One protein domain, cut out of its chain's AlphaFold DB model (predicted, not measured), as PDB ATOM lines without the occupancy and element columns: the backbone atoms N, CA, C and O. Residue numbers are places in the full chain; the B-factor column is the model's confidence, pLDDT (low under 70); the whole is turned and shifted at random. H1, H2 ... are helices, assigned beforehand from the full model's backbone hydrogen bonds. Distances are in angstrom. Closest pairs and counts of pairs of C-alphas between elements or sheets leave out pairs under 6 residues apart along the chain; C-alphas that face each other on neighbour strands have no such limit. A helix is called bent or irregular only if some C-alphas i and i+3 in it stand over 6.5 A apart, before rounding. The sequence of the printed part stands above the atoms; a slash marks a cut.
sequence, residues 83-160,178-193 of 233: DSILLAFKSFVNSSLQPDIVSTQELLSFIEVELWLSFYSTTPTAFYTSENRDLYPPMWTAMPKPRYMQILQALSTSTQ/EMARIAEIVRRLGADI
ATOM      1  N   ASP A  83     229.089 229.763 180.372       88.06
ATOM      2  CA  ASP A  83     228.060 230.691 180.849       88.06
ATOM      3  C   ASP A  83     227.838 230.611 182.366       88.06
ATOM      4  O   ASP A  83     227.487 231.612 182.991       88.06
ATOM      5  N   SER A  84     228.057 229.444 182.983       89.00
ATOM      6  CA  SER A  84     227.875 229.269 184.423       89.00
ATOM      7  C   SER A  84     228.952 230.008 185.220       89.00
ATOM      8  O   SER A  84     228.632 230.694 186.199       89.00
ATOM      9  N   ILE A  85     230.205 229.945 184.761       88.94
ATOM     10  CA  ILE A  85     231.338 230.657 185.357       88.94
ATOM     11  C   ILE A  85     231.185 232.156 185.125       88.94
ATOM     12  O   ILE A  85     231.270 232.934 186.081       88.94
ATOM     13  N   LEU A  86     230.892 232.572 183.889       90.25
ATOM     14  CA  LEU A  86     230.708 233.984 183.556       90.25
ATOM     15  C   LEU A  86     229.541 234.600 184.332       90.25
ATOM     16  O   LEU A  86     229.668 235.709 184.854       90.25
ATOM     17  N   LEU A  87     228.424 233.883 184.482       91.06
ATOM     18  CA  LEU A  87     227.285 234.340 185.275       91.06
ATOM     19  C   LEU A  87     227.633 234.442 186.763       91.06
ATOM     20  O   LEU A  87     227.273 235.428 187.411       91.06
ATOM     21  N   ALA A  88     228.337 233.447 187.311       89.12
ATOM     22  CA  ALA A  88     228.752 233.458 188.708       89.12
ATOM     23  C   ALA A  88     229.709 234.623 188.996       89.12
ATOM     24  O   ALA A  88     229.517 235.338 189.984       89.12
ATOM     25  N   PHE A  89     230.674 234.855 188.106       88.69
ATOM     26  CA  PHE A  89     231.649 235.931 188.222       88.69
ATOM     27  C   PHE A  89     230.998 237.310 188.062       88.69
ATOM     28  O   PHE A  89     231.183 238.197 188.897       88.69
ATOM     29  N   LYS A  90     230.126 237.466 187.062       90.69
ATOM     30  CA  LYS A  90     229.326 238.677 186.856       90.69
ATOM     31  C   LYS A  90     228.442 238.995 188.060       90.69
ATOM     32  O   LYS A  90     228.385 240.144 188.488       90.69
ATOM     33  N   SER A  91     227.757 237.996 188.621       89.00
ATOM     34  CA  SER A  91     226.927 238.165 189.820       89.00
ATOM     35  C   SER A  91     227.754 238.649 191.011       89.00
ATOM     36  O   SER A  91     227.302 239.517 191.755       89.00
ATOM     37  N   PHE A  92     228.960 238.105 191.175       86.69
ATOM     38  CA  PHE A  92     229.877 238.487 192.244       86.69
ATOM     39  C   PHE A  92     230.329 239.945 192.105       86.69
ATOM     40  O   PHE A  92     230.153 240.739 193.028       86.69
ATOM     41  N   VAL A  93     230.811 240.332 190.920       88.44
ATOM     42  CA  VAL A  93     231.233 241.707 190.607       88.44
ATOM     43  C   VAL A  93     230.081 242.702 190.788       88.44
ATOM     44  O   VAL A  93     230.217 243.710 191.483       88.44
ATOM     45  N   ASN A  94     228.913 242.393 190.225       89.50
ATOM     46  CA  ASN A  94     227.754 243.287 190.234       89.50
ATOM     47  C   ASN A  94     227.080 243.410 191.594       89.50
ATOM     48  O   ASN A  94     226.368 244.387 191.830       89.50
ATOM     49  N   SER A  95     227.334 242.477 192.514       84.94
ATOM     50  CA  SER A  95     226.969 242.689 193.909       84.94
ATOM     51  C   SER A  95     227.632 243.973 194.428       84.94
ATOM     52  O   SER A  95     226.998 244.735 195.163       84.94
ATOM     53  N   SER A  96     228.879 244.236 194.018       82.00
ATOM     54  CA  SER A  96     229.750 245.292 194.539       82.00
ATOM     55  C   SER A  96     229.735 246.609 193.775       82.00
ATOM     56  O   SER A  96     230.121 247.624 194.345       82.00
ATOM     57  N   LEU A  97     229.215 246.621 192.547       82.38
ATOM     58  CA  LEU A  97     229.255 247.789 191.657       82.38
ATOM     59  C   LEU A  97     227.945 248.566 191.509       82.38
ATOM     60  O   LEU A  97     227.863 249.432 190.648       82.38
ATOM     61  N   GLN A  98     226.909 248.320 192.313       74.06
ATOM     62  CA  GLN A  98     225.641 249.049 192.150       74.06
ATOM     63  C   GLN A  98     225.834 250.574 192.312       74.06
ATOM     64  O   GLN A  98     226.398 250.993 193.325       74.06
ATOM     65  N   PRO A  99     225.360 251.417 191.363       73.25
ATOM     66  CA  PRO A  99     224.454 251.129 190.231       73.25
ATOM     67  C   PRO A  99     225.121 250.792 188.877       73.25
ATOM     68  O   PRO A  99     224.420 250.501 187.910       73.25
ATOM     69  N   ASP A 100     226.445 250.842 188.778       84.88
ATOM     70  CA  ASP A 100     227.225 250.708 187.544       84.88
ATOM     71  C   ASP A 100     227.529 249.231 187.200       84.88
ATOM     72  O   ASP A 100     228.649 248.732 187.313       84.88
ATOM     73  N   ILE A 101     226.472 248.507 186.828       88.19
ATOM     74  CA  ILE A 101     226.491 247.064 186.552       88.19
ATOM     75  C   ILE A 101     227.355 246.747 185.320       88.19
ATOM     76  O   ILE A 101     227.191 247.333 184.254       88.19
ATOM     77  N   VAL A 102     228.204 245.732 185.452       91.31
ATOM     78  CA  VAL A 102     229.079 245.193 184.407       91.31
ATOM     79  C   VAL A 102     228.317 244.200 183.528       91.31
ATOM     80  O   VAL A 102     227.661 243.267 184.013       91.31
ATOM     81  N   SER A 103     228.415 244.393 182.216       92.19
ATOM     82  CA  SER A 103     227.925 243.472 181.188       92.19
ATOM     83  C   SER A 103     228.859 242.269 180.993       92.19
ATOM     84  O   SER A 103     230.012 242.274 181.409       92.19
ATOM     85  N   THR A 104     228.379 241.210 180.334       90.19
ATOM     86  CA  THR A 104     229.226 240.036 180.039       90.19
ATOM     87  C   THR A 104     230.385 240.409 179.110       90.19
ATOM     88  O   THR A 104     231.500 239.945 179.311       90.19
ATOM     89  N   GLN A 105     230.145 241.307 178.149       90.00
ATOM     90  CA  GLN A 105     231.184 241.791 177.243       90.00
ATOM     91  C   GLN A 105     232.273 242.573 177.984       90.00
ATOM     92  O   GLN A 105     233.452 242.347 177.745       90.00
ATOM     93  N   GLU A 106     231.894 243.457 178.910       91.88
ATOM     94  CA  GLU A 106     232.873 244.166 179.742       91.88
ATOM     95  C   GLU A 106     233.668 243.200 180.624       91.88
ATOM     96  O   GLU A 106     234.868 243.382 180.791       91.88
ATOM     97  N   LEU A 107     233.036 242.152 181.158       91.56
ATOM     98  CA  LEU A 107     233.743 241.138 181.936       91.56
ATOM     99  C   LEU A 107     234.769 240.372 181.085       91.56
ATOM    100  O   LEU A 107     235.878 240.123 181.549       91.56
ATOM    101  N   LEU A 108     234.433 240.049 179.833       90.50
ATOM    102  CA  LEU A 108     235.375 239.446 178.887       90.50
ATOM    103  C   LEU A 108     236.528 240.399 178.553       90.50
ATOM    104  O   LEU A 108     237.679 239.977 178.569       90.50
ATOM    105  N   SER A 109     236.249 241.686 178.342       91.69
ATOM    106  CA  SER A 109     237.285 242.711 178.162       91.69
ATOM    107  C   SER A 109     238.180 242.870 179.398       91.69
ATOM    108  O   SER A 109     239.377 243.115 179.270       91.69
ATOM    109  N   PHE A 110     237.632 242.705 180.606       93.19
ATOM    110  CA  PHE A 110     238.419 242.680 181.839       93.19
ATOM    111  C   PHE A 110     239.355 241.462 181.877       93.19
ATOM    112  O   PHE A 110     240.546 241.618 182.138       93.19
ATOM    113  N   ILE A 111     238.845 240.268 181.554       91.69
ATOM    114  CA  ILE A 111     239.648 239.036 181.466       91.69
ATOM    115  C   ILE A 111     240.730 239.167 180.386       91.69
ATOM    116  O   ILE A 111     241.864 238.747 180.602       91.69
ATOM    117  N   GLU A 112     240.420 239.790 179.250       91.25
ATOM    118  CA  GLU A 112     241.394 240.065 178.192       91.25
ATOM    119  C   GLU A 112     242.575 240.894 178.719       91.25
ATOM    120  O   GLU A 112     243.730 240.563 178.454       91.25
ATOM    121  N   VAL A 113     242.311 241.935 179.517       92.69
ATOM    122  CA  VAL A 113     243.377 242.716 180.160       92.69
ATOM    123  C   VAL A 113     244.220 241.839 181.088       92.69
ATOM    124  O   VAL A 113     245.441 241.899 180.998       92.69
ATOM    125  N   GLU A 114     243.614 241.000 181.932       93.00
ATOM    126  CA  GLU A 114     244.358 240.078 182.816       93.00
ATOM    127  C   GLU A 114     245.263 239.107 182.036       93.00
ATOM    128  O   GLU A 114     246.401 238.835 182.436       93.00
ATOM    129  N   LEU A 115     244.804 238.631 180.874       91.00
ATOM    130  CA  LEU A 115     245.608 237.800 179.976       91.00
ATOM    131  C   LEU A 115     246.794 238.580 179.395       91.00
ATOM    132  O   LEU A 115     247.913 238.065 179.380       91.00
ATOM    133  N   TRP A 116     246.592 239.833 178.978       92.31
ATOM    134  CA  TRP A 116     247.686 240.691 178.513       92.31
ATOM    135  C   TRP A 116     248.695 240.999 179.618       92.31
ATOM    136  O   TRP A 116     249.900 240.952 179.375       92.31
ATOM    137  N   LEU A 117     248.229 241.276 180.837       91.81
ATOM    138  CA  LEU A 117     249.096 241.495 181.995       91.81
ATOM    139  C   LEU A 117     249.964 240.269 182.285       91.81
ATOM    140  O   LEU A 117     251.160 240.416 182.541       91.81
ATOM    141  N   SER A 118     249.379 239.074 182.174       89.94
ATOM    142  CA  SER A 118     250.089 237.801 182.318       89.94
ATOM    143  C   SER A 118     251.121 237.605 181.205       89.94
ATOM    144  O   SER A 118     252.279 237.301 181.485       89.94
ATOM    145  N   PHE A 119     250.735 237.857 179.950       90.38
ATOM    146  CA  PHE A 119     251.617 237.734 178.788       90.38
ATOM    147  C   PHE A 119     252.830 238.667 178.873       90.38
ATOM    148  O   PHE A 119     253.964 238.236 178.675       90.38
ATOM    149  N   TYR A 120     252.610 239.935 179.222       90.00
ATOM    150  CA  TYR A 120     253.687 240.912 179.390       90.00
ATOM    151  C   TYR A 120     254.393 240.815 180.747       90.00
ATOM    152  O   TYR A 120     255.376 241.521 180.963       90.00
ATOM    153  N   SER A 121     253.902 239.972 181.664       88.31
ATOM    154  CA  SER A 121     254.410 239.853 183.037       88.31
ATOM    155  C   SER A 121     254.526 241.213 183.738       88.31
ATOM    156  O   SER A 121     255.550 241.551 184.334       88.31
ATOM    157  N   THR A 122     253.473 242.026 183.637       90.19
ATOM    158  CA  THR A 122     253.473 243.420 184.094       90.19
ATOM    159  C   THR A 122     252.318 243.711 185.047       90.19
ATOM    160  O   THR A 122     251.351 242.962 185.145       90.19
ATOM    161  N   THR A 123     252.419 244.821 185.777       89.12
ATOM    162  CA  THR A 123     251.356 245.256 186.693       89.12
ATOM    163  C   THR A 123     250.355 246.154 185.970       89.12
ATOM    164  O   THR A 123     250.752 246.878 185.055       89.12
ATOM    165  N   PRO A 124     249.090 246.229 186.424       89.62
ATOM    166  CA  PRO A 124     248.117 247.158 185.851       89.62
ATOM    167  C   PRO A 124     248.601 248.613 185.840       89.62
ATOM    168  O   PRO A 124     248.346 249.366 184.902       89.62
ATOM    169  N   THR A 125     249.342 249.031 186.870       88.94
ATOM    170  CA  THR A 125     249.886 250.393 186.961       88.94
ATOM    171  C   THR A 125     250.870 250.677 185.830       88.94
ATOM    172  O   THR A 125     250.730 251.693 185.147       88.94
ATOM    173  N   ALA A 126     251.823 249.772 185.593       89.50
ATOM    174  CA  ALA A 126     252.786 249.898 184.501       89.50
ATOM    175  C   ALA A 126     252.112 249.741 183.129       89.50
ATOM    176  O   ALA A 126     252.427 250.496 182.206       89.50
ATOM    177  N   PHE A 127     251.151 248.820 183.020       90.56
ATOM    178  CA  PHE A 127     250.398 248.545 181.800       90.56
ATOM    179  C   PHE A 127     249.601 249.741 181.301       90.56
ATOM    180  O   PHE A 127     249.524 249.912 180.100       90.56
ATOM    181  N   TYR A 128     249.041 250.574 182.187       91.19
ATOM    182  CA  TYR A 128     248.252 251.756 181.810       91.19
ATOM    183  C   TYR A 128     249.025 253.086 181.888       91.19
ATOM    184  O   TYR A 128     248.417 254.160 181.937       91.19
ATOM    185  N   THR A 129     250.356 253.050 181.975       90.25
ATOM    186  CA  THR A 129     251.173 254.273 181.986       90.25
ATOM    187  C   THR A 129     251.370 254.785 180.561       90.25
ATOM    188  O   THR A 129     251.736 254.019 179.673       90.25
ATOM    189  N   SER A 130     251.164 256.086 180.335       85.75
ATOM    190  CA  SER A 130     251.250 256.701 179.001       85.75
ATOM    191  C   SER A 130     252.619 256.543 178.336       85.75
ATOM    192  O   SER A 130     252.694 256.486 177.115       85.75
ATOM    193  N   GLU A 131     253.685 256.444 179.130       87.44
ATOM    194  CA  GLU A 131     255.061 256.218 178.663       87.44
ATOM    195  C   GLU A 131     255.248 254.828 178.039       87.44
ATOM    196  O   GLU A 131     256.031 254.667 177.111       87.44
ATOM    197  N   ASN A 132     254.472 253.837 178.484       86.81
ATOM    198  CA  ASN A 132     254.546 252.462 177.989       86.81
ATOM    199  C   ASN A 132     253.567 252.194 176.839       86.81
ATOM    200  O   ASN A 132     253.299 251.041 176.499       86.81
ATOM    201  N   ARG A 133     253.004 253.248 176.240       81.06
ATOM    202  CA  ARG A 133     251.992 253.139 175.185       81.06
ATOM    203  C   ARG A 133     252.454 252.298 174.001       81.06
ATOM    204  O   ARG A 133     251.679 251.478 173.519       81.06
ATOM    205  N   ASP A 134     253.692 252.491 173.571       85.94
ATOM    206  CA  ASP A 134     254.249 251.769 172.424       85.94
ATOM    207  C   ASP A 134     254.652 250.332 172.789       85.94
ATOM    208  O   ASP A 134     254.736 249.469 171.919       85.94
ATOM    209  N   LEU A 135     254.858 250.062 174.084       86.81
ATOM    210  CA  LEU A 135     255.208 248.741 174.607       86.81
ATOM    211  C   LEU A 135     253.977 247.847 174.790       86.81
ATOM    212  O   LEU A 135     254.079 246.634 174.623       86.81
ATOM    213  N   TYR A 136     252.816 248.436 175.096       88.88
ATOM    214  CA  TYR A 136     251.567 247.707 175.336       88.88
ATOM    215  C   TYR A 136     250.429 248.208 174.430       88.88
ATOM    216  O   TYR A 136     249.503 248.876 174.900       88.88
ATOM    217  N   PRO A 137     250.437 247.857 173.129       83.50
ATOM    218  CA  PRO A 137     249.387 248.268 172.194       83.50
ATOM    219  C   PRO A 137     247.943 247.954 172.649       83.50
ATOM    220  O   PRO A 137     247.081 248.821 172.468       83.50
ATOM    221  N   PRO A 138     247.649 246.799 173.294       84.50
ATOM    222  CA  PRO A 138     246.290 246.464 173.743       84.50
ATOM    223  C   PRO A 138     245.715 247.366 174.848       84.50
ATOM    224  O   PRO A 138     244.511 247.322 175.105       84.50
ATOM    225  N   MET A 139     246.544 248.206 175.488       79.62
ATOM    226  CA  MET A 139     246.157 249.094 176.597       79.62
ATOM    227  C   MET A 139     244.918 249.954 176.287       79.62
ATOM    228  O   MET A 139     244.133 250.255 177.183       79.62
ATOM    229  N   TRP A 140     244.731 250.351 175.026       72.69
ATOM    230  CA  TRP A 140     243.676 251.291 174.619       72.69
ATOM    231  C   TRP A 140     242.473 250.622 173.964       72.69
ATOM    232  O   TRP A 140     241.440 251.266 173.788       72.69
ATOM    233  N   THR A 141     242.611 249.357 173.570       84.94
ATOM    234  CA  THR A 141     241.591 248.633 172.806       84.94
ATOM    235  C   THR A 141     240.794 247.673 173.676       84.94
ATOM    236  O   THR A 141     239.615 247.481 173.402       84.94
ATOM    237  N   ALA A 142     241.410 247.102 174.718       86.75
ATOM    238  CA  ALA A 142     240.768 246.098 175.562       86.75
ATOM    239  C   ALA A 142     239.786 246.724 176.569       86.75
ATOM    240  O   ALA A 142     238.591 246.442 176.536       86.75
ATOM    241  N   MET A 143     240.262 247.606 177.458       92.50
ATOM    242  CA  MET A 143     239.413 248.286 178.444       92.50
ATOM    243  C   MET A 143     240.072 249.572 178.975       92.50
ATOM    244  O   MET A 143     241.271 249.579 179.239       92.50
ATOM    245  N   PRO A 144     239.318 250.663 179.216       91.31
ATOM    246  CA  PRO A 144     239.860 251.855 179.868       91.31
ATOM    247  C   PRO A 144     240.286 251.602 181.324       91.31
ATOM    248  O   PRO A 144     239.524 251.033 182.110       91.31
ATOM    249  N   LYS A 145     241.444 252.150 181.729       91.12
ATOM    250  CA  LYS A 145     241.985 252.049 183.104       91.12
ATOM    251  C   LYS A 145     240.954 252.310 184.214       91.12
ATOM    252  O   LYS A 145     240.917 251.513 185.152       91.12
ATOM    253  N   PRO A 146     240.131 253.382 184.175       91.75
ATOM    254  CA  PRO A 146     239.192 253.652 185.264       91.75
ATOM    255  C   PRO A 146     238.182 252.519 185.444       91.75
ATOM    256  O   PRO A 146     237.913 252.117 186.571       91.75
ATOM    257  N   ARG A 147     237.683 251.962 184.334       92.25
ATOM    258  CA  ARG A 147     236.717 250.862 184.351       92.25
ATOM    259  C   ARG A 147     237.353 249.568 184.847       92.25
ATOM    260  O   ARG A 147     236.792 248.915 185.719       92.25
ATOM    261  N   TYR A 148     238.558 249.257 184.371       93.44
ATOM    262  CA  TYR A 148     239.334 248.114 184.853       93.44
ATOM    263  C   TYR A 148     239.551 248.176 186.375       93.44
ATOM    264  O   TYR A 148     239.267 247.216 187.088       93.44
ATOM    265  N   MET A 149     239.978 249.334 186.893       91.69
ATOM    266  CA  MET A 149     240.220 249.519 188.328       91.69
ATOM    267  C   MET A 149     238.936 249.443 189.163       91.69
ATOM    268  O   MET A 149     238.972 248.913 190.270       91.69
ATOM    269  N   GLN A 150     237.800 249.925 188.644       91.19
ATOM    270  CA  GLN A 150     236.499 249.769 189.304       91.19
ATOM    271  C   GLN A 150     236.122 248.292 189.464       91.19
ATOM    272  O   GLN A 150     235.741 247.875 190.558       91.19
ATOM    273  N   ILE A 151     236.267 247.494 188.400       91.69
ATOM    274  CA  ILE A 151     235.992 246.051 188.442       91.69
ATOM    275  C   ILE A 151     236.942 245.360 189.425       91.69
ATOM    276  O   ILE A 151     236.490 244.619 190.295       91.69
ATOM    277  N   LEU A 152     238.239 245.669 189.361       90.38
ATOM    278  CA  LEU A 152     239.236 245.119 190.281       90.38
ATOM    279  C   LEU A 152     238.911 245.452 191.750       90.38
ATOM    280  O   LEU A 152     238.987 244.592 192.628       90.38
ATOM    281  N   GLN A 153     238.486 246.686 192.030       87.94
ATOM    282  CA  GLN A 153     238.081 247.101 193.372       87.94
ATOM    283  C   GLN A 153     236.818 246.366 193.843       87.94
ATOM    284  O   GLN A 153     236.747 245.950 195.005       87.94
ATOM    285  N   ALA A 154     235.846 246.154 192.956       86.50
ATOM    286  CA  ALA A 154     234.638 245.398 193.262       86.50
ATOM    287  C   ALA A 154     234.947 243.962 193.706       86.50
ATOM    288  O   ALA A 154     234.349 243.476 194.668       86.50
ATOM    289  N   LEU A 155     235.938 243.328 193.072       83.62
ATOM    290  CA  LEU A 155     236.422 242.002 193.463       83.62
ATOM    291  C   LEU A 155     237.027 241.989 194.869       83.62
ATOM    292  O   LEU A 155     236.831 241.026 195.605       83.62
ATOM    293  N   SER A 156     237.707 243.067 195.267       75.06
ATOM    294  CA  SER A 156     238.305 243.190 196.606       75.06
ATOM    295  C   SER A 156     237.294 243.510 197.717       75.06
ATOM    296  O   SER A 156     237.495 243.143 198.875       75.06
ATOM    297  N   THR A 157     236.196 244.196 197.384       65.94
ATOM    298  CA  THR A 157     235.243 244.727 198.375       65.94
ATOM    299  C   THR A 157     234.210 243.684 198.808       65.94
ATOM    300  O   THR A 157     233.753 243.719 199.952       65.94
ATOM    301  N   SER A 158     233.869 242.712 197.953       56.41
ATOM    302  CA  SER A 158     232.923 241.643 198.320       56.41
ATOM    303  C   SER A 158     233.380 240.856 199.561       56.41
ATOM    304  O   SER A 158     232.591 240.580 200.466       56.41
ATOM    305  N   THR A 159     234.692 240.648 199.705       53.06
ATOM    306  CA  THR A 159     235.303 239.962 200.855       53.06
ATOM    307  C   THR A 159     235.068 240.691 202.192       53.06
ATOM    308  O   THR A 159     235.061 240.063 203.257       53.06
ATOM    309  N   GLN A 160     234.814 242.007 202.160       52.56
ATOM    310  CA  GLN A 160     234.533 242.828 203.345       52.56
ATOM    311  C   GLN A 160     233.053 242.820 203.751       52.56
ATOM    312  O   GLN A 160     232.730 243.093 204.897       52.56
ATOM    313  N   GLU A 178     230.964 232.964 198.567       76.94
ATOM    314  CA  GLU A 178     230.781 233.241 197.145       76.94
ATOM    315  C   GLU A 178     232.025 232.834 196.359       76.94
ATOM    316  O   GLU A 178     231.898 232.164 195.334       76.94
ATOM    317  N   MET A 179     233.214 233.135 196.891       79.00
ATOM    318  CA  MET A 179     234.480 232.682 196.312       79.00
ATOM    319  C   MET A 179     234.581 231.151 196.301       79.00
ATOM    320  O   MET A 179     234.905 230.565 195.273       79.00
ATOM    321  N   ALA A 180     234.232 230.489 197.409       82.31
ATOM    322  CA  ALA A 180     234.220 229.029 197.499       82.31
ATOM    323  C   ALA A 180     233.249 228.401 196.489       82.31
ATOM    324  O   ALA A 180     233.563 227.389 195.865       82.31
ATOM    325  N   ARG A 181     232.083 229.027 196.276       84.44
ATOM    326  CA  ARG A 181     231.123 228.591 195.255       84.44
ATOM    327  C   ARG A 181     231.706 228.708 193.845       84.44
ATOM    328  O   ARG A 181     231.548 227.778 193.064       84.44
ATOM    329  N   ILE A 182     232.348 229.829 193.511       84.81
ATOM    330  CA  ILE A 182     232.964 230.026 192.186       84.81
ATOM    331  C   ILE A 182     234.103 229.021 191.979       84.81
ATOM    332  O   ILE A 182     234.143 228.359 190.944       84.81
ATOM    333  N   ALA A 183     234.969 228.843 192.980       86.75
ATOM    334  CA  ALA A 183     236.050 227.861 192.942       86.75
ATOM    335  C   ALA A 183     235.523 226.434 192.722       86.75
ATOM    336  O   ALA A 183     236.083 225.687 191.926       86.75
ATOM    337  N   GLU A 184     234.411 226.066 193.363       89.69
ATOM    338  CA  GLU A 184     233.770 224.763 193.168       89.69
ATOM    339  C   GLU A 184     233.220 224.576 191.745       89.69
ATOM    340  O   GLU A 184     233.348 223.488 191.188       89.69
ATOM    341  N   ILE A 185     232.638 225.617 191.135       90.50
ATOM    342  CA  ILE A 185     232.172 225.563 189.738       90.50
ATOM    343  C   ILE A 185     233.358 225.309 188.799       90.50
ATOM    344  O   ILE A 185     233.302 224.398 187.975       90.50
ATOM    345  N   VAL A 186     234.454 226.056 188.972       90.19
ATOM    346  CA  VAL A 186     235.675 225.890 188.165       90.19
ATOM    347  C   VAL A 186     236.290 224.502 188.372       90.19
ATOM    348  O   VAL A 186     236.654 223.834 187.406       90.19
ATOM    349  N   ARG A 187     236.354 224.025 189.621       90.44
ATOM    350  CA  ARG A 187     236.880 222.694 189.955       90.44
ATOM    351  C   ARG A 187     236.065 221.581 189.297       90.44
ATOM    352  O   ARG A 187     236.651 220.637 188.771       90.44
ATOM    353  N   ARG A 188     234.731 221.680 189.322       92.38
ATOM    354  CA  ARG A 188     233.845 220.717 188.648       92.38
ATOM    355  C   ARG A 188     234.058 220.724 187.146       92.38
ATOM    356  O   ARG A 188     234.214 219.653 186.585       92.38
ATOM    357  N   LEU A 189     234.152 221.900 186.526       90.94
ATOM    358  CA  LEU A 189     234.441 221.994 185.097       90.94
ATOM    359  C   LEU A 189     235.774 221.316 184.745       90.94
ATOM    360  O   LEU A 189     235.838 220.531 183.802       90.94
ATOM    361  N   GLY A 190     236.825 221.576 185.529       90.50
ATOM    362  CA  GLY A 190     238.127 220.939 185.343       90.50
ATOM    363  C   GLY A 190     238.065 219.415 185.481       90.50
ATOM    364  O   GLY A 190     238.617 218.704 184.644       90.50
ATOM    365  N   ALA A 191     237.350 218.910 186.490       91.00
ATOM    366  CA  ALA A 191     237.155 217.475 186.690       91.00
ATOM    367  C   ALA A 191     236.323 216.841 185.562       91.00
ATOM    368  O   ALA A 191     236.710 215.807 185.027       91.00
ATOM    369  N   ASP A 192     235.233 217.481 185.142       90.88
ATOM    370  CA  ASP A 192     234.377 216.999 184.054       90.88
ATOM    371  C   ASP A 192     235.155 216.879 182.737       90.88
ATOM    372  O   ASP A 192     234.906 215.968 181.946       90.88
ATOM    373  N   ILE A 193     236.126 217.763 182.497       90.12
ATOM    374  CA  ILE A 193     236.993 217.702 181.316       90.12
ATOM    375  C   ILE A 193     238.093 216.651 181.493       90.12
ATOM    376  O   ILE A 193     238.238 215.789 180.629       90.12
TER     377      ILE A 193
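AT A GLANCE: This is residues 83 to 160 and 178 to 193 of the 233 residues of a protein of Phytophthora fragariae (UniProt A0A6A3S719). Two antiparallel helices, H1 and H6, lie side by side along part of their lengths at one end of the domain, and two more, H2 and H5, meet H1 nearly at right angles. H2 leads away from H1 to the far end, where the short H3 and H4 and the loop of residues 128 to 136 lie; H5 leads back to H1. The printed part has 94 residues with six named helices, in the order H1 to H6, and no named strand; its class is all helix. It is only just compact, close to loose, with a radius of gyration of the C-alphas of 14.6 A and spans of 41 by 35 by 23 A.

HOW THE PARTS SIT: Begin at H1, residues 83 to 96, the hub, which touches three helices. Its residues 86 to 90 touch residues 104 to 107 of H2, residues 104 to 120, about perpendicular at 86 degrees; the closest C-alphas, of Lys 90 and Thr 104, are 7.0 A apart. Past H2, look at H3, residues 124 to 127: it is close to H2 but not clearly touching, with C-alphas 117 and 124 at 6.9 A. H4, residues 137 to 140, only just touches H2, with 3 pairs of C-alphas within 8 A, the closest those of Trp 116 and Pro 138 at 7.6 A. H5, residues 145 to 160, touches H1 about perpendicular at 84 degrees, closest at the C-alphas of Ser 96 and Ala 154, 5.1 A. H2 and H5 are close but not clearly touching, with C-alphas 110 and 148 at 6.3 A. H6, residues 178 to 193, touches H1 at a shallow tilt of 12 degrees, opposite ways, closest at the C-alphas of Ala 88 and Ile 182, 6.5 A. H2 and H6 are apart. Every O i to N i+4 pair is within hydrogen-bond range in H2 and H6, against 9 of 10 in H1 and 10 of 12 in H5; H3 and H4 are too short for such a pair.

IN THESE COORDINATES: Find C-alpha 83 at (228.060, 230.691, 180.849); from there H1 runs 20.1 A to C-alpha 96. H2 runs 24.5 A from C-alpha 104 to C-alpha 120 at (253.687, 240.912, 179.390). H3 and H4 have four residues each; H4 is irregular, but only just, with C-alphas 137 and 140 6.9 A apart. H5 measures 23.5 A, and H6 runs 23.0 A to C-alpha 193 at (236.993, 217.702, 181.316).

THE WHOLE: The two C-alphas farthest apart, of Glu 131 and Asp 192, are 44.7 A apart. Residues 161 to 177 are not printed, and C-alphas 160 and 178 are 12.0 A apart across this cut. Of the links that are printed whole, none is long. The mean pLDDT of the printed part is 86.8; look for values under 70 at residues 157 to 160.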